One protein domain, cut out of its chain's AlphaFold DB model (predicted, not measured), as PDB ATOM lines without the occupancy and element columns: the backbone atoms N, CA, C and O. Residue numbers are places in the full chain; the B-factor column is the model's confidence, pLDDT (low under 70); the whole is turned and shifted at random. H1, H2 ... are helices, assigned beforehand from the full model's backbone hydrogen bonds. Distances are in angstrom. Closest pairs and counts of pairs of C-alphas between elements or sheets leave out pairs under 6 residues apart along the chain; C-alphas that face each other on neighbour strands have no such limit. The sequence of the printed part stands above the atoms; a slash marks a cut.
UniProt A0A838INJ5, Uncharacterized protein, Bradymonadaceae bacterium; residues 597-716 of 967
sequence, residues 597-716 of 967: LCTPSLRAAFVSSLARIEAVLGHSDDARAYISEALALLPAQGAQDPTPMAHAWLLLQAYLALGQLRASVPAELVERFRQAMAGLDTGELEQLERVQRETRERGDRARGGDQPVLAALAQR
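Overview. This is residues 597 to 716 of the 967 residues of an uncharacterized protein of Bradymonadaceae bacterium (UniProt A0A838INJ5). The longest helix, H5, crosses H3 of a four-helix bundle, H1 to H4, and runs on past it, with short H6 near its far end. The bundle is up and down, each helix running against the one before. The printed part has 120 residues with six named helices, H1 to H6 in chain order, and is all helix. It is compact, radius of gyration of the C-alphas 14.9 A, spanning 44 by 32 by 26 A.

Arrangement. H5, residues 682 to 701, touches the hub H3, residues 644 to 661, at a steep tilt of 50 degrees; closest C-alphas, Leu 688 and Ala 648, 4.6 A. H1, residues 600 to 617, touches H3, closest C-alphas Ala 605 and Leu 650, 4.1 A. H2, residues 620 to 632, forms hairpins with H1 and H3. H4, residues 667 to 678, forms one with H3. H6, residues 708 to 716, is close to H5 but not clearly touching. Every O i to N i+4 pair in the six helices is within hydrogen-bond range.

Along the chain. H5 is 28.8 A long, from C-alpha 682 at (-43.499, -8.545, 8.072) to C-alpha 701 at (-32.567, 16.099, -1.927).

Size, cuts and confidence. The printed part has no cut. H2 to H3 is a long link. Residues 635 to 642, 662 to 664 and 694 to 716 are under pLDDT 70.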
ATOM      1  N   LEU A 597     -20.113  -3.048  22.318       86.88
ATOM      2  CA  LEU A 597     -21.551  -2.803  22.532       86.88
ATOM      3  C   LEU A 597     -22.227  -4.053  23.128       86.88
ATOM      4  O   LEU A 597     -21.925  -5.182  22.733       86.88
ATOM      5  N   CYS A 598     -23.152  -3.887  24.071       84.12
ATOM      6  CA  CYS A 598     -23.828  -5.006  24.722       84.12
ATOM      7  C   CYS A 598     -24.824  -5.666  23.758       84.12
ATOM      8  O   CYS A 598     -24.765  -6.881  23.550       84.12
ATOM      9  N   THR A 599     -25.677  -4.864  23.118       83.56
ATOM     10  CA  THR A 599     -26.730  -5.322  22.198       83.56
ATOM     11  C   THR A 599     -26.152  -5.925  20.898       83.56
ATOM     12  O   THR A 599     -25.515  -5.204  20.122       83.56
ATOM     13  N   PRO A 600     -26.361  -7.230  20.603       83.69
ATOM     14  CA  PRO A 600     -25.790  -7.887  19.422       83.69
ATOM     15  C   PRO A 600     -26.307  -7.336  18.092       83.69
ATOM     16  O   PRO A 600     -25.490  -7.031  17.223       83.69
ATOM     17  N   SER A 601     -27.619  -7.129  17.954       82.50
ATOM     18  CA  SER A 601     -28.221  -6.573  16.736       82.50
ATOM     19  C   SER A 601     -27.710  -5.165  16.383       82.50
ATOM     20  O   SER A 601     -27.398  -4.909  15.219       82.50
ATOM     21  N   LEU A 602     -27.523  -4.268  17.364       85.06
ATOM     22  CA  LEU A 602     -26.922  -2.939  17.141       85.06
ATOM     23  C   LEU A 602     -25.455  -3.029  16.692       85.06
ATOM     24  O   LEU A 602     -25.052  -2.335  15.758       85.06
ATOM     25  N   ARG A 603     -24.664  -3.918  17.310       88.06
ATOM     26  CA  ARG A 603     -23.281  -4.202  16.891       88.06
ATOM     27  C   ARG A 603     -23.233  -4.715  15.449       88.06
ATOM     28  O   ARG A 603     -22.437  -4.212  14.662       88.06
ATOM     29  N   ALA A 604     -24.096  -5.663  15.085       87.62
ATOM     30  CA  ALA A 604     -24.172  -6.209  13.731       87.62
ATOM     31  C   ALA A 604     -24.557  -5.132  12.695       87.62
ATOM     32  O   ALA A 604     -23.909  -5.011  11.653       87.62
ATOM     33  N   ALA A 605     -25.560  -4.301  13.006       88.19
ATOM     34  CA  ALA A 605     -25.984  -3.191  12.155       88.19
ATOM     35  C   ALA A 605     -24.845  -2.193  11.900       88.19
ATOM     36  O   ALA A 605     -24.604  -1.817  10.753       88.19
ATOM     37  N   PHE A 606     -24.092  -1.831  12.941       88.56
ATOM     38  CA  PHE A 606     -22.967  -0.909  12.812       88.56
ATOM     39  C   PHE A 606     -21.781  -1.491  12.035       88.56
ATOM     40  O   PHE A 606     -21.166  -0.786  11.235       88.56
ATOM     41  N   VAL A 607     -21.454  -2.776  12.221       90.94
ATOM     42  CA  VAL A 607     -20.418  -3.443  11.408       90.94
ATOM     43  C   VAL A 607     -20.804  -3.421   9.922       90.94
ATOM     44  O   VAL A 607     -19.943  -3.247   9.060       90.94
ATOM     45  N   SER A 608     -22.099  -3.466   9.599       90.31
ATOM     46  CA  SER A 608     -22.547  -3.262   8.220       90.31
ATOM     47  C   SER A 608     -22.439  -1.809   7.733       90.31
ATOM     48  O   SER A 608     -22.201  -1.600   6.542       90.31
ATOM     49  N   SER A 609     -22.573  -0.807   8.607       90.25
ATOM     50  CA  SER A 609     -22.290   0.598   8.266       90.25
ATOM     51  C   SER A 609     -20.794   0.840   8.027       90.25
ATOM     52  O   SER A 609     -20.435   1.520   7.068       90.25
ATOM     53  N   LEU A 610     -19.912   0.213   8.818       90.56
ATOM     54  CA  LEU A 610     -18.467   0.177   8.551       90.56
ATOM     55  C   LEU A 610     -18.186  -0.389   7.151       90.56
ATOM     56  O   LEU A 610     -17.443   0.214   6.382       90.56
ATOM     57  N   ALA A 611     -18.845  -1.490   6.776       90.06
ATOM     58  CA  ALA A 611     -18.699  -2.067   5.444       90.06
ATOM     59  C   ALA A 611     -19.118  -1.122   4.303       90.06
ATOM     60  O   ALA A 611     -18.468  -1.108   3.257       90.06
ATOM     61  N   ARG A 612     -20.181  -0.319   4.489       89.75
ATOM     62  CA  ARG A 612     -20.569   0.731   3.528       89.75
ATOM     63  C   ARG A 612     -19.450   1.754   3.361       89.75
ATOM     64  O   ARG A 612     -19.132   2.105   2.229       89.75
ATOM     65  N   ILE A 613     -18.885   2.243   4.464       85.62
ATOM     66  CA  ILE A 613     -17.852   3.284   4.439       85.62
ATOM     67  C   ILE A 613     -16.579   2.772   3.753       85.62
ATOM     68  O   ILE A 613     -16.095   3.427   2.835       85.62
ATOM     69  N   GLU A 614     -16.105   1.569   4.089       87.25
ATOM     70  CA  GLU A 614     -14.952   0.953   3.408       87.25
ATOM     71  C   GLU A 614     -15.210   0.729   1.908       87.25
ATOM     72  O   GLU A 614     -14.340   0.985   1.077       87.25
ATOM     73  N   ALA A 615     -16.428   0.317   1.527       83.19
ATOM     74  CA  ALA A 615     -16.796   0.154   0.120       83.19
ATOM     75  C   ALA A 615     -16.813   1.491  -0.648       83.19
ATOM     76  O   ALA A 615     -16.464   1.518  -1.826       83.19
ATOM     77  N   VAL A 616     -17.189   2.596   0.008       80.94
ATOM     78  CA  VAL A 616     -17.133   3.959  -0.557       80.94
ATOM     79  C   VAL A 616     -15.692   4.473  -0.658       80.94
ATOM     80  O   VAL A 616     -15.367   5.164  -1.620       80.94
ATOM     81  N   LEU A 617     -14.817   4.102   0.281       79.31
ATOM     82  CA  LEU A 617     -13.380   4.406   0.242       79.31
ATOM     83  C   LEU A 617     -12.591   3.525  -0.747       79.31
ATOM     84  O   LEU A 617     -11.434   3.812  -1.038       79.31
ATOM     85  N   GLY A 618     -13.208   2.472  -1.290       81.69
ATOM     86  CA  GLY A 618     -12.594   1.547  -2.246       81.69
ATOM     87  C   GLY A 618     -11.874   0.349  -1.614       81.69
ATOM     88  O   GLY A 618     -11.405  -0.527  -2.348       81.69
ATOM     89  N   HIS A 619     -11.843   0.246  -0.280       85.12
ATOM     90  CA  HIS A 619     -11.251  -0.862   0.482       85.12
ATOM     91  C   HIS A 619     -12.114  -2.135   0.380       85.12
ATOM     92  O   HIS A 619     -12.811  -2.561   1.303       85.12
ATOM     93  N   SER A 620     -12.085  -2.752  -0.803       85.44
ATOM     94  CA  SER A 620     -12.968  -3.862  -1.184       85.44
ATOM     95  C   SER A 620     -12.767  -5.140  -0.362       85.44
ATOM     96  O   SER A 620     -13.667  -5.978  -0.312       85.44
ATOM     97  N   ASP A 621     -11.607  -5.327   0.264       86.69
ATOM     98  CA  ASP A 621     -11.319  -6.511   1.081       86.69
ATOM     99  C   ASP A 621     -11.937  -6.371   2.475       86.69
ATOM    100  O   ASP A 621     -12.725  -7.230   2.881       86.69
ATOM    101  N   ASP A 622     -11.688  -5.244   3.145       87.38
ATOM    102  CA  ASP A 622     -12.253  -4.925   4.460       87.38
ATOM    103  C   ASP A 622     -13.781  -4.790   4.402       87.38
ATOM    104  O   ASP A 622     -14.487  -5.375   5.223       87.38
ATOM    105  N   ALA A 623     -14.320  -4.147   3.359       88.25
ATOM    106  CA  ALA A 623     -15.763  -4.088   3.127       88.25
ATOM    107  C   ALA A 623     -16.404  -5.488   3.053       88.25
ATOM    108  O   ALA A 623     -17.446  -5.740   3.662       88.25
ATOM    109  N   ARG A 624     -15.775  -6.438   2.343       89.38
ATOM    110  CA  ARG A 624     -16.266  -7.825   2.240       89.38
ATOM    111  C   ARG A 624     -16.129  -8.583   3.560       89.38
ATOM    112  O   ARG A 624     -17.033  -9.348   3.905       89.38
ATOM    113  N   ALA A 625     -15.044  -8.359   4.302       90.06
ATOM    114  CA  ALA A 625     -14.853  -8.927   5.632       90.06
ATOM    115  C   ALA A 625     -15.946  -8.450   6.602       90.06
ATOM    116  O   ALA A 625     -16.588  -9.283   7.242       90.06
ATOM    117  N   TYR A 626     -16.235  -7.146   6.638       90.94
ATOM    118  CA  TYR A 626     -17.253  -6.565   7.515       90.94
ATOM    119  C   TYR A 626     -18.687  -6.972   7.138       90.94
ATOM    120  O   TYR A 626     -19.475  -7.244   8.038       90.94
ATOM    121  N   ILE A 627     -19.044  -7.133   5.853       89.75
ATOM    122  CA  ILE A 627     -20.357  -7.717   5.483       89.75
ATOM    123  C   ILE A 627     -20.474  -9.153   6.015       89.75
ATOM    124  O   ILE A 627     -21.514  -9.535   6.549       89.75
ATOM    125  N   SER A 628     -19.412  -9.954   5.886       89.81
ATOM    126  CA  SER A 628     -19.393 -11.337   6.376       89.81
ATOM    127  C   SER A 628     -19.489 -11.402   7.907       89.81
ATOM    128  O   SER A 628     -20.242 -12.218   8.438       89.81
ATOM    129  N   GLU A 629     -18.782 -10.510   8.612       90.19
ATOM    130  CA  GLU A 629     -18.830 -10.351  10.071       90.19
ATOM    131  C   GLU A 629     -20.232  -9.915  10.537       90.19
ATOM    132  O   GLU A 629     -20.821 -10.576  11.390       90.19
ATOM    133  N   ALA A 630     -20.825  -8.884   9.922       88.44
ATOM    134  CA  ALA A 630     -22.173  -8.406  10.241       88.44
ATOM    135  C   ALA A 630     -23.250  -9.486  10.041       88.44
ATOM    136  O   ALA A 630     -24.081  -9.698  10.922       88.44
ATOM    137  N   LEU A 631     -23.215 -10.213   8.916       85.75
ATOM    138  CA  LEU A 631     -24.159 -11.305   8.645       85.75
ATOM    139  C   LEU A 631     -23.957 -12.511   9.579       85.75
ATOM    140  O   LEU A 631     -24.919 -13.221   9.858       85.75
ATOM    141  N   ALA A 632     -22.739 -12.751  10.076       85.62
ATOM    142  CA  ALA A 632     -22.460 -13.804  11.058       85.62
ATOM    143  C   ALA A 632     -22.851 -13.419  12.498       85.62
ATOM    144  O   ALA A 632     -23.033 -14.302  13.334       85.62
ATOM    145  N   LEU A 633     -22.981 -12.120  12.784       79.44
ATOM    146  CA  LEU A 633     -23.456 -11.583  14.063       79.44
ATOM    147  C   LEU A 633     -24.990 -11.539  14.175       79.44
ATOM    148  O   LEU A 633     -25.498 -11.239  15.255       79.44
ATOM    149  N   LEU A 634     -25.724 -11.839  13.095       73.69
ATOM    150  CA  LEU A 634     -27.180 -11.968  13.144       73.69
ATOM    151  C   LEU A 634     -27.589 -13.113  14.095       73.69
ATOM    152  O   LEU A 634     -27.063 -14.225  13.981       73.69
ATOM    153  N   PRO A 635     -28.543 -12.881  15.013       64.31
ATOM    154  CA  PRO A 635     -29.059 -13.924  15.888       64.31
ATOM    155  C   PRO A 635     -29.731 -15.045  15.081       64.31
ATOM    156  O   PRO A 635     -30.436 -14.806  14.099       64.31
ATOM    157  N   ALA A 636     -29.558 -16.292  15.524       62.38
ATOM    158  CA  ALA A 636     -30.278 -17.422  14.946       62.38
ATOM    159  C   ALA A 636     -31.800 -17.256  15.138       62.38
ATOM    160  O   ALA A 636     -32.250 -16.790  16.189       62.38
ATOM    161  N   GLN A 637     -32.584 -17.673  14.135       55.41
ATOM    162  CA  GLN A 637     -34.046 -17.541  14.125       55.41
ATOM    163  C   GLN A 637     -34.677 -18.017  15.446       55.41
ATOM    164  O   GLN A 637     -34.529 -19.176  15.837       55.41
ATOM    165  N   GLY A 638     -35.401 -17.117  16.118       51.50
ATOM    166  CA  GLY A 638     -36.099 -17.388  17.380       51.50
ATOM    167  C   GLY A 638     -35.374 -16.955  18.661       51.50
ATOM    168  O   GLY A 638     -35.944 -17.111  19.741       51.50
ATOM    169  N   ALA A 639     -34.165 -16.389  18.588       56.19
ATOM    170  CA  ALA A 639     -33.575 -15.690  19.731       56.19
ATOM    171  C   ALA A 639     -34.270 -14.332  19.975       56.19
ATOM    172  O   ALA A 639     -34.638 -13.633  19.035       56.19
ATOM    173  N   GLN A 640     -34.437 -13.949  21.246       53.66
ATOM    174  CA  GLN A 640     -34.985 -12.644  21.635       53.66
ATOM    175  C   GLN A 640     -33.917 -11.540  21.504       53.66
ATOM    176  O   GLN A 640     -33.299 -11.164  22.498       53.66
ATOM    177  N   ASP A 641     -33.698 -11.021  20.294       57.50
ATOM    178  CA  ASP A 641     -32.901  -9.803  20.047       57.50
ATOM    179  C   ASP A 641     -33.877  -8.643  19.719       57.50
ATOM    180  O   ASP A 641     -34.753  -8.818  18.868       57.50
ATOM    181  N   PRO A 642     -33.854  -7.495  20.429       55.06
ATOM    182  CA  PRO A 642     -35.078  -6.716  20.663       55.06
ATOM    183  C   PRO A 642     -35.386  -5.606  19.637       55.06
ATOM    184  O   PRO A 642     -36.241  -4.762  19.910       55.06
ATOM    185  N   THR A 643     -34.714  -5.557  18.482       71.44
ATOM    186  CA  THR A 643     -34.806  -4.406  17.554       71.44
ATOM    187  C   THR A 643     -34.904  -4.783  16.065       71.44
ATOM    188  O   THR A 643     -33.886  -4.774  15.370       71.44
ATOM    189  N   PRO A 644     -36.128  -4.969  15.518       77.88
ATOM    190  CA  PRO A 644     -36.389  -5.108  14.073       77.88
ATOM    191  C   PRO A 644     -35.753  -4.006  13.205       77.88
ATOM    192  O   PRO A 644     -35.284  -4.248  12.096       77.88
ATOM    193  N   MET A 645     -35.673  -2.782  13.744       83.44
ATOM    194  CA  MET A 645     -34.992  -1.646  13.113       83.44
ATOM    195  C   MET A 645     -33.500  -1.913  12.857       83.44
ATOM    196  O   MET A 645     -32.977  -1.483  11.834       83.44
ATOM    197  N   ALA A 646     -32.809  -2.634  13.748       83.06
ATOM    198  CA  ALA A 646     -31.384  -2.923  13.600       83.06
ATOM    199  C   ALA A 646     -31.121  -3.950  12.485       83.06
ATOM    200  O   ALA A 646     -30.198  -3.760  11.695       83.06
ATOM    201  N   HIS A 647     -31.966  -4.979  12.348       83.06
ATOM    202  CA  HIS A 647     -31.903  -5.911  11.216       83.06
ATOM    203  C   HIS A 647     -32.210  -5.216   9.881       83.06
ATOM    204  O   HIS A 647     -31.463  -5.378   8.914       83.06
ATOM    205  N   ALA A 648     -33.250  -4.374   9.837       83.38
ATOM    206  CA  ALA A 648     -33.562  -3.560   8.665       83.38
ATOM    207  C   ALA A 648     -32.405  -2.608   8.290       83.38
ATOM    208  O   ALA A 648     -32.060  -2.482   7.114       83.38
ATOM    209  N   TRP A 649     -31.760  -1.977   9.281       86.88
ATOM    210  CA  TRP A 649     -30.584  -1.127   9.065       86.88
ATOM    211  C   TRP A 649     -29.412  -1.931   8.499       86.88
ATOM    212  O   TRP A 649     -28.888  -1.571   7.449       86.88
ATOM    213  N   LEU A 650     -29.056  -3.055   9.133       89.88
ATOM    214  CA  LEU A 650     -27.995  -3.961   8.683       89.88
ATOM    215  C   LEU A 650     -28.167  -4.329   7.209       89.88
ATOM    216  O   LEU A 650     -27.253  -4.138   6.411       89.88
ATOM    217  N   LEU A 651     -29.348  -4.817   6.827       87.50
ATOM    218  CA  LEU A 651     -29.584  -5.289   5.465       87.50
ATOM    219  C   LEU A 651     -29.577  -4.152   4.437       87.50
ATOM    220  O   LEU A 651     -29.077  -4.347   3.328       87.50
ATOM    221  N   LEU A 652     -30.040  -2.952   4.800       86.88
ATOM    222  CA  LEU A 652     -29.901  -1.778   3.938       86.88
ATOM    223  C   LEU A 652     -28.428  -1.390   3.741       86.88
ATOM    224  O   LEU A 652     -28.009  -1.156   2.608       86.88
ATOM    225  N   GLN A 653     -27.639  -1.332   4.814       88.44
ATOM    226  CA  GLN A 653     -26.225  -0.948   4.750       88.44
ATOM    227  C   GLN A 653     -25.402  -1.985   3.971       88.44
ATOM    228  O   GLN A 653     -24.604  -1.618   3.108       88.44
ATOM    229  N   ALA A 654     -25.660  -3.280   4.187       87.94
ATOM    230  CA  ALA A 654     -25.048  -4.373   3.433       87.94
ATOM    231  C   ALA A 654     -25.413  -4.294   1.944       87.94
ATOM    232  O   ALA A 654     -24.533  -4.394   1.091       87.94
ATOM    233  N   TYR A 655     -26.685  -4.042   1.613       87.06
ATOM    234  CA  TYR A 655     -27.124  -3.832   0.231       87.06
ATOM    235  C   TYR A 655     -26.401  -2.650  -0.436       87.06
ATOM    236  O   TYR A 655     -25.942  -2.773  -1.573       87.06
ATOM    237  N   LEU A 656     -26.253  -1.523   0.270       84.50
ATOM    238  CA  LEU A 656     -25.529  -0.351  -0.229       84.50
ATOM    239  C   LEU A 656     -24.040  -0.654  -0.456       84.50
ATOM    240  O   LEU A 656     -23.510  -0.299  -1.509       84.50
ATOM    241  N   ALA A 657     -23.382  -1.355   0.473       85.06
ATOM    242  CA  ALA A 657     -21.986  -1.772   0.334       85.06
ATOM    243  C   ALA A 657     -21.786  -2.714  -0.872       85.06
ATOM    244  O   ALA A 657     -20.951  -2.461  -1.740       85.06
ATOM    245  N   LEU A 658     -22.619  -3.756  -0.995       85.69
ATOM    246  CA  LEU A 658     -22.619  -4.681  -2.136       85.69
ATOM    247  C   LEU A 658     -22.861  -3.956  -3.475       85.69
ATOM    248  O   LEU A 658     -22.231  -4.286  -4.482       85.69
ATOM    249  N   GLY A 659     -23.732  -2.942  -3.482       82.88
ATOM    250  CA  GLY A 659     -24.042  -2.115  -4.651       82.88
ATOM    251  C   GLY A 659     -22.893  -1.222  -5.142       82.88
ATOM    252  O   GLY A 659     -22.893  -0.841  -6.318       82.88
ATOM    253  N   GLN A 660     -21.908  -0.923  -4.285       82.38
ATOM    254  CA  GLN A 660     -20.657  -0.257  -4.675       82.38
ATOM    255  C   GLN A 660     -19.604  -1.255  -5.173       82.38
ATOM    256  O   GLN A 660     -18.900  -0.977  -6.140       82.38
ATOM    257  N   LEU A 661     -19.544  -2.455  -4.584       82.12
ATOM    258  CA  LEU A 661     -18.537  -3.472  -4.916       82.12
ATOM    259  C   LEU A 661     -18.695  -4.097  -6.319       82.12
ATOM    260  O   LEU A 661     -17.721  -4.655  -6.820       82.12
ATOM    261  N   ARG A 662     -19.892  -4.009  -6.932       63.44
ATOM    262  CA  ARG A 662     -20.344  -4.315  -8.326       63.44
ATOM    263  C   ARG A 662     -19.780  -5.524  -9.100       63.44
ATOM    264  O   ARG A 662     -20.564  -6.206  -9.752       63.44
ATOM    265  N   ALA A 663     -18.476  -5.787  -9.075       61.25
ATOM    266  CA  ALA A 663     -17.797  -6.886  -9.769       61.25
ATOM    267  C   ALA A 663     -16.908  -7.769  -8.858       61.25
ATOM    268  O   ALA A 663     -16.487  -8.838  -9.290       61.25
ATOM    269  N   SER A 664     -16.619  -7.366  -7.610       66.38
ATOM    270  CA  SER A 664     -15.668  -8.060  -6.713       66.38
ATOM    271  C   SER A 664     -16.315  -8.953  -5.636       66.38
ATOM    272  O   SER A 664     -15.621  -9.529  -4.790       66.38
ATOM    273  N   VAL A 665     -17.644  -9.082  -5.638       76.88
ATOM    274  CA  VAL A 665     -18.411  -9.759  -4.579       76.88
ATOM    275  C   VAL A 665     -18.405 -11.292  -4.749       76.88
ATOM    276  O   VAL A 665     -18.861 -11.786  -5.781       76.88
ATOM    277  N   PRO A 666     -17.979 -12.079  -3.739       84.19
ATOM    278  CA  PRO A 666     -18.096 -13.537  -3.758       84.19
ATOM    279  C   PRO A 666     -19.559 -13.995  -3.788       84.19
ATOM    280  O   PRO A 666     -20.380 -13.516  -3.006       84.19
ATOM    281  N   ALA A 667     -19.876 -14.987  -4.625       83.81
ATOM    282  CA  ALA A 667     -21.235 -15.529  -4.744       83.81
ATOM    283  C   ALA A 667     -21.803 -16.049  -3.406       83.81
ATOM    284  O   ALA A 667     -22.994 -15.898  -3.145       83.81
ATOM    285  N   GLU A 668     -20.950 -16.593  -2.531       85.88
ATOM    286  CA  GLU A 668     -21.334 -17.021  -1.180       85.88
ATOM    287  C   GLU A 668     -21.856 -15.858  -0.319       85.88
ATOM    288  O   GLU A 668     -22.837 -16.017   0.404       85.88
ATOM    289  N   LEU A 669     -21.244 -14.672  -0.419       83.44
ATOM    290  CA  LEU A 669     -21.646 -13.489   0.345       83.44
ATOM    291  C   LEU A 669     -23.021 -12.981  -0.111       83.44
ATOM    292  O   LEU A 669     -23.866 -12.647   0.718       83.44
ATOM    293  N   VAL A 670     -23.267 -12.993  -1.428       84.38
ATOM    294  CA  VAL A 670     -24.582 -12.675  -2.014       84.38
ATOM    295  C   VAL A 670     -25.640 -13.668  -1.536       84.38
ATOM    296  O   VAL A 670     -26.752 -13.267  -1.205       84.38
ATOM    297  N   GLU A 671     -25.307 -14.956  -1.475       85.31
ATOM    298  CA  GLU A 671     -26.253 -15.990  -1.063       85.31
ATOM    299  C   GLU A 671     -26.577 -15.919   0.437       85.31
ATOM    300  O   GLU A 671     -27.748 -15.983   0.807       85.31
ATOM    301  N   ARG A 672     -25.585 -15.657   1.300       83.88
ATOM    302  CA  ARG A 672     -25.816 -15.356   2.726       83.88
ATOM    303  C   ARG A 672     -26.711 -14.124   2.911       83.88
ATOM    304  O   ARG A 672     -27.635 -14.157   3.718       83.88
ATOM    305  N   PHE A 673     -26.489 -13.059   2.133       86.56
ATOM    306  CA  PHE A 673     -27.343 -11.867   2.155       86.56
ATOM    307  C   PHE A 673     -28.788 -12.175   1.718       86.56
ATOM    308  O   PHE A 673     -29.733 -11.735   2.373       86.56
ATOM    309  N   ARG A 674     -28.986 -12.981   0.663       85.62
ATOM    310  CA  ARG A 674     -30.327 -13.440   0.244       85.62
ATOM    311  C   ARG A 674     -31.021 -14.267   1.322       85.62
ATOM    312  O   ARG A 674     -32.213 -14.080   1.532       85.62
ATOM    313  N   GLN A 675     -30.296 -15.155   1.998       84.62
ATOM    314  CA  GLN A 675     -30.841 -15.973   3.085       84.62
ATOM    315  C   GLN A 675     -31.280 -15.113   4.276       84.62
ATOM    316  O   GLN A 675     -32.359 -15.344   4.814       84.62
ATOM    317  N   ALA A 676     -30.508 -14.081   4.631       81.56
ATOM    318  CA  ALA A 676     -30.900 -13.114   5.655       81.56
ATOM    319  C   ALA A 676     -32.143 -12.298   5.239       81.56
ATOM    320  O   ALA A 676     -33.100 -12.212   6.003       81.56
ATOM    321  N   MET A 677     -32.185 -11.788   4.002       82.00
ATOM    322  CA  MET A 677     -33.357 -11.096   3.438       82.00
ATOM    323  C   MET A 677     -34.621 -11.972   3.392       82.00
ATOM    324  O   MET A 677     -35.719 -11.483   3.639       82.00
ATOM    325  N   ALA A 678     -34.484 -13.263   3.076       81.81
ATOM    326  CA  ALA A 678     -35.594 -14.218   3.045       81.81
ATOM    327  C   ALA A 678     -36.070 -14.648   4.446       81.81
ATOM    328  O   ALA A 678     -37.121 -15.279   4.563       81.81
ATOM    329  N   GLY A 679     -35.296 -14.339   5.491       74.56
ATOM    330  CA  GLY A 679     -35.622 -14.623   6.885       74.56
ATOM    331  C   GLY A 679     -36.397 -13.518   7.607       74.56
ATOM    332  O   GLY A 679     -36.741 -13.737   8.765       74.56
ATOM    333  N   LEU A 680     -36.649 -12.374   6.956       77.31
ATOM    334  CA  LEU A 680     -37.324 -11.220   7.557       77.31
ATOM    335  C   LEU A 680     -38.804 -11.486   7.846       77.31
ATOM    336  O   LEU A 680     -39.520 -12.044   7.007       77.31
ATOM    337  N   ASP A 681     -39.283 -11.006   8.993       79.94
ATOM    338  CA  ASP A 681     -40.715 -10.926   9.272       79.94
ATOM    339  C   ASP A 681     -41.384  -9.700   8.609       79.94
ATOM    340  O   ASP A 681     -40.742  -8.827   8.015       79.94
ATOM    341  N   THR A 682     -42.717  -9.637   8.675       76.44
ATOM    342  CA  THR A 682     -43.499  -8.545   8.072       76.44
ATOM    343  C   THR A 682     -43.201  -7.169   8.674       76.44
ATOM    344  O   THR A 682     -43.260  -6.176   7.956       76.44
ATOM    345  N   GLY A 683     -42.874  -7.089   9.966       74.31
ATOM    346  CA  GLY A 683     -42.525  -5.833  10.630       74.31
ATOM    347  C   GLY A 683     -41.116  -5.360  10.268       74.31
ATOM    348  O   GLY A 683     -40.903  -4.167  10.051       74.31
ATOM    349  N   GLU A 684     -40.161  -6.281  10.141       75.06
ATOM    350  CA  GLU A 684     -38.807  -5.991   9.654       75.06
ATOM    351  C   GLU A 684     -38.818  -5.497   8.198       75.06
ATOM    352  O   GLU A 684     -38.141  -4.517   7.875       75.06
ATOM    353  N   LEU A 685     -39.643  -6.110   7.341       77.12
ATOM    354  CA  LEU A 685     -39.891  -5.661   5.965       77.12
ATOM    355  C   LEU A 685     -40.464  -4.235   5.907       77.12
ATOM    356  O   LEU A 685     -39.939  -3.402   5.166       77.12
ATOM    357  N   GLU A 686     -41.479  -3.917   6.718       79.44
ATOM    358  CA  GLU A 686     -42.041  -2.559   6.802       79.44
ATOM    359  C   GLU A 686     -40.996  -1.516   7.239       79.44
ATOM    360  O   GLU A 686     -40.941  -0.417   6.673       79.44
ATOM    361  N   GLN A 687     -40.125  -1.842   8.206       78.69
ATOM    362  CA  GLN A 687     -39.031  -0.939   8.588       78.69
ATOM    363  C   GLN A 687     -37.986  -0.802   7.472       78.69
ATOM    364  O   GLN A 687     -37.533   0.313   7.209       78.69
ATOM    365  N   LEU A 688     -37.628  -1.886   6.778       79.50
ATOM    366  CA  LEU A 688     -36.670  -1.847   5.670       79.50
ATOM    367  C   LEU A 688     -37.167  -0.956   4.523       79.50
ATOM    368  O   LEU A 688     -36.425  -0.090   4.056       79.50
ATOM    369  N   GLU A 689     -38.428  -1.106   4.108       79.56
ATOM    370  CA  GLU A 689     -39.043  -0.239   3.095       79.56
ATOM    371  C   GLU A 689     -39.070   1.229   3.530       79.56
ATOM    372  O   GLU A 689     -38.776   2.126   2.731       79.56
ATOM    373  N   ARG A 690     -39.399   1.488   4.802       79.56
ATOM    374  CA  ARG A 690     -39.422   2.837   5.369       79.56
ATOM    375  C   ARG A 690     -38.038   3.482   5.335       79.56
ATOM    376  O   ARG A 690     -37.895   4.574   4.786       79.56
ATOM    377  N   VAL A 691     -37.015   2.817   5.875       76.00
ATOM    378  CA  VAL A 691     -35.648   3.359   5.893       76.00
ATOM    379  C   VAL A 691     -35.116   3.505   4.463       76.00
ATOM    380  O   VAL A 691     -34.506   4.526   4.151       76.00
ATOM    381  N   GLN A 692     -35.398   2.565   3.551       77.56
ATOM    382  CA  GLN A 692     -34.993   2.678   2.146       77.56
ATOM    383  C   GLN A 692     -35.633   3.894   1.451       77.56
ATOM    384  O   GLN A 692     -34.928   4.638   0.765       77.56
ATOM    385  N   ARG A 693     -36.940   4.124   1.638       76.94
ATOM    386  CA  ARG A 693     -37.669   5.271   1.067       76.94
ATOM    387  C   ARG A 693     -37.083   6.595   1.550       76.94
ATOM    388  O   ARG A 693     -36.684   7.424   0.739       76.94
ATOM    389  N   GLU A 694     -36.934   6.741   2.863       69.25
ATOM    390  CA  GLU A 694     -36.377   7.946   3.480       69.25
ATOM    391  C   GLU A 694     -34.885   8.163   3.143       69.25
ATOM    392  O   GLU A 694     -34.392   9.290   3.175       69.25
ATOM    393  N   THR A 695     -34.132   7.106   2.819       67.44
ATOM    394  CA  THR A 695     -32.740   7.208   2.338       67.44
ATOM    395  C   THR A 695     -32.668   7.617   0.865       67.44
ATOM    396  O   THR A 695     -31.805   8.421   0.514       67.44
ATOM    397  N   ARG A 696     -33.599   7.165   0.011       67.88
ATOM    398  CA  ARG A 696     -33.733   7.678  -1.368       67.88
ATOM    399  C   ARG A 696     -34.107   9.157  -1.370       67.88
ATOM    400  O   ARG A 696     -33.385   9.952  -1.954       67.88
ATOM    401  N   GLU A 697     -35.132   9.545  -0.611       64.50
ATOM    402  CA  GLU A 697     -35.522  10.954  -0.472       64.50
ATOM    403  C   GLU A 697     -34.379  11.845   0.037       64.50
ATOM    404  O   GLU A 697     -34.248  12.984  -0.411       64.50
ATOM    405  N   ARG A 698     -33.532  11.346   0.951       59.03
ATOM    406  CA  ARG A 698     -32.300  12.040   1.367       59.03
ATOM    407  C   ARG A 698     -31.311  12.173   0.210       59.03
ATOM    408  O   ARG A 698     -30.845  13.276  -0.049       59.03
ATOM    409  N   GLY A 699     -31.022  11.082  -0.499       54.81
ATOM    410  CA  GLY A 699     -30.092  11.069  -1.631       54.81
ATOM    411  C   GLY A 699     -30.548  11.899  -2.836       54.81
ATOM    412  O   GLY A 699     -29.706  12.370  -3.596       54.81
ATOM    413  N   ASP A 700     -31.853  12.090  -3.019       50.72
ATOM    414  CA  ASP A 700     -32.412  12.901  -4.104       50.72
ATOM    415  C   ASP A 700     -32.450  14.392  -3.723       50.72
ATOM    416  O   ASP A 700     -32.091  15.237  -4.540       50.72
ATOM    417  N   ARG A 701     -32.741  14.728  -2.455       47.69
ATOM    418  CA  ARG A 701     -32.567  16.099  -1.927       47.69
ATOM    419  C   ARG A 701     -31.097  16.535  -1.923       47.69
ATOM    420  O   ARG A 701     -30.802  17.666  -2.287       47.69
ATOM    421  N   ALA A 702     -30.181  15.632  -1.573       45.12
ATOM    422  CA  ALA A 702     -28.736  15.871  -1.595       45.12
ATOM    423  C   ALA A 702     -28.165  16.071  -3.013       45.12
ATOM    424  O   ALA A 702     -27.107  16.667  -3.164       45.12
ATOM    425  N   ARG A 703     -28.864  15.599  -4.056       44.28
ATOM    426  CA  ARG A 703     -28.523  15.854  -5.468       44.28
ATOM    427  C   ARG A 703     -29.107  17.163  -6.015       44.28
ATOM    428  O   ARG A 703     -28.815  17.514  -7.153       44.28
ATOM    429  N   GLY A 704     -29.926  17.869  -5.231       35.19
ATOM    430  CA  GLY A 704     -30.580  19.125  -5.614       35.19
ATOM    431  C   GLY A 704     -29.843  20.409  -5.204       35.19
ATOM    432  O   GLY A 704     -30.367  21.490  -5.453       35.19
ATOM    433  N   GLY A 705     -28.672  20.317  -4.565       35.31
ATOM    434  CA  GLY A 705     -27.853  21.472  -4.177       35.31
ATOM    435  C   GLY A 705     -26.500  21.063  -3.582       35.31
ATOM    436  O   GLY A 705     -26.381  19.983  -3.011       35.31
ATOM    437  N   ASP A 706     -25.498  21.938  -3.695       35.62
ATOM    438  CA  ASP A 706     -24.055  21.646  -3.545       35.62
ATOM    439  C   ASP A 706     -23.542  21.210  -2.147       35.62
ATOM    440  O   ASP A 706     -22.336  21.214  -1.913       35.62
ATOM    441  N   GLN A 707     -24.397  20.856  -1.175       47.41
ATOM    442  CA  GLN A 707     -23.959  20.572   0.208       47.41
ATOM    443  C   GLN A 707     -24.719  19.408   0.883       47.41
ATOM    444  O   GLN A 707     -25.675  19.643   1.626       47.41
ATOM    445  N   PRO A 708     -24.295  18.141   0.692       43.16
ATOM    446  CA  PRO A 708     -25.049  16.970   1.150       43.16
ATOM    447  C   PRO A 708     -25.052  16.779   2.679       43.16
ATOM    448  O   PRO A 708     -26.116  16.571   3.264       43.16
ATOM    449  N   VAL A 709     -23.890  16.873   3.342       40.78
ATOM    450  CA  VAL A 709     -23.764  16.615   4.792       40.78
ATOM    451  C   VAL A 709     -24.399  17.744   5.609       40.78
ATOM    452  O   VAL A 709     -25.211  17.501   6.502       40.78
ATOM    453  N   LEU A 710     -24.110  18.999   5.255       43.44
ATOM    454  CA  LEU A 710     -24.621  20.160   5.982       43.44
ATOM    455  C   LEU A 710     -26.112  20.421   5.751       43.44
ATOM    456  O   LEU A 710     -26.785  20.821   6.697       43.44
ATOM    457  N   ALA A 711     -26.679  20.111   4.578       40.88
ATOM    458  CA  ALA A 711     -28.133  20.135   4.411       40.88
ATOM    459  C   ALA A 711     -28.822  19.064   5.279       40.88
ATOM    460  O   ALA A 711     -29.864  19.339   5.878       40.88
ATOM    461  N   ALA A 712     -28.235  17.868   5.407       40.09
ATOM    462  CA  ALA A 712     -28.762  16.813   6.273       40.09
ATOM    463  C   ALA A 712     -28.675  17.180   7.768       40.09
ATOM    464  O   ALA A 712     -29.652  16.993   8.502       40.09
ATOM    465  N   LEU A 713     -27.552  17.761   8.207       41.66
ATOM    466  CA  LEU A 713     -27.380  18.267   9.570       41.66
ATOM    467  C   LEU A 713     -28.317  19.453   9.851       41.66
ATOM    468  O   LEU A 713     -29.038  19.426  10.847       41.66
ATOM    469  N   ALA A 714     -28.390  20.458   8.974       42.72
ATOM    470  CA  ALA A 714     -29.196  21.664   9.180       42.72
ATOM    471  C   ALA A 714     -30.716  21.423   9.098       42.72
ATOM    472  O   ALA A 714     -31.470  22.042   9.848       42.72
ATOM    473  N   GLN A 715     -31.196  20.509   8.242       41.56
ATOM    474  CA  GLN A 715     -32.635  20.206   8.150       41.56
ATOM    475  C   GLN A 715     -33.164  19.385   9.336       41.56
ATOM    476  O   GLN A 715     -34.363  19.437   9.619       41.56
ATOM    477  N   ARG A 716     -32.310  18.612  10.027       42.34
ATOM    478  CA  ARG A 716     -32.724  17.768  11.166       42.34
ATOM    479  C   ARG A 716     -32.283  18.290  12.531       42.34
ATOM    480  O   ARG A 716     -32.970  18.018  13.514       42.34
TER     481      ARG A 716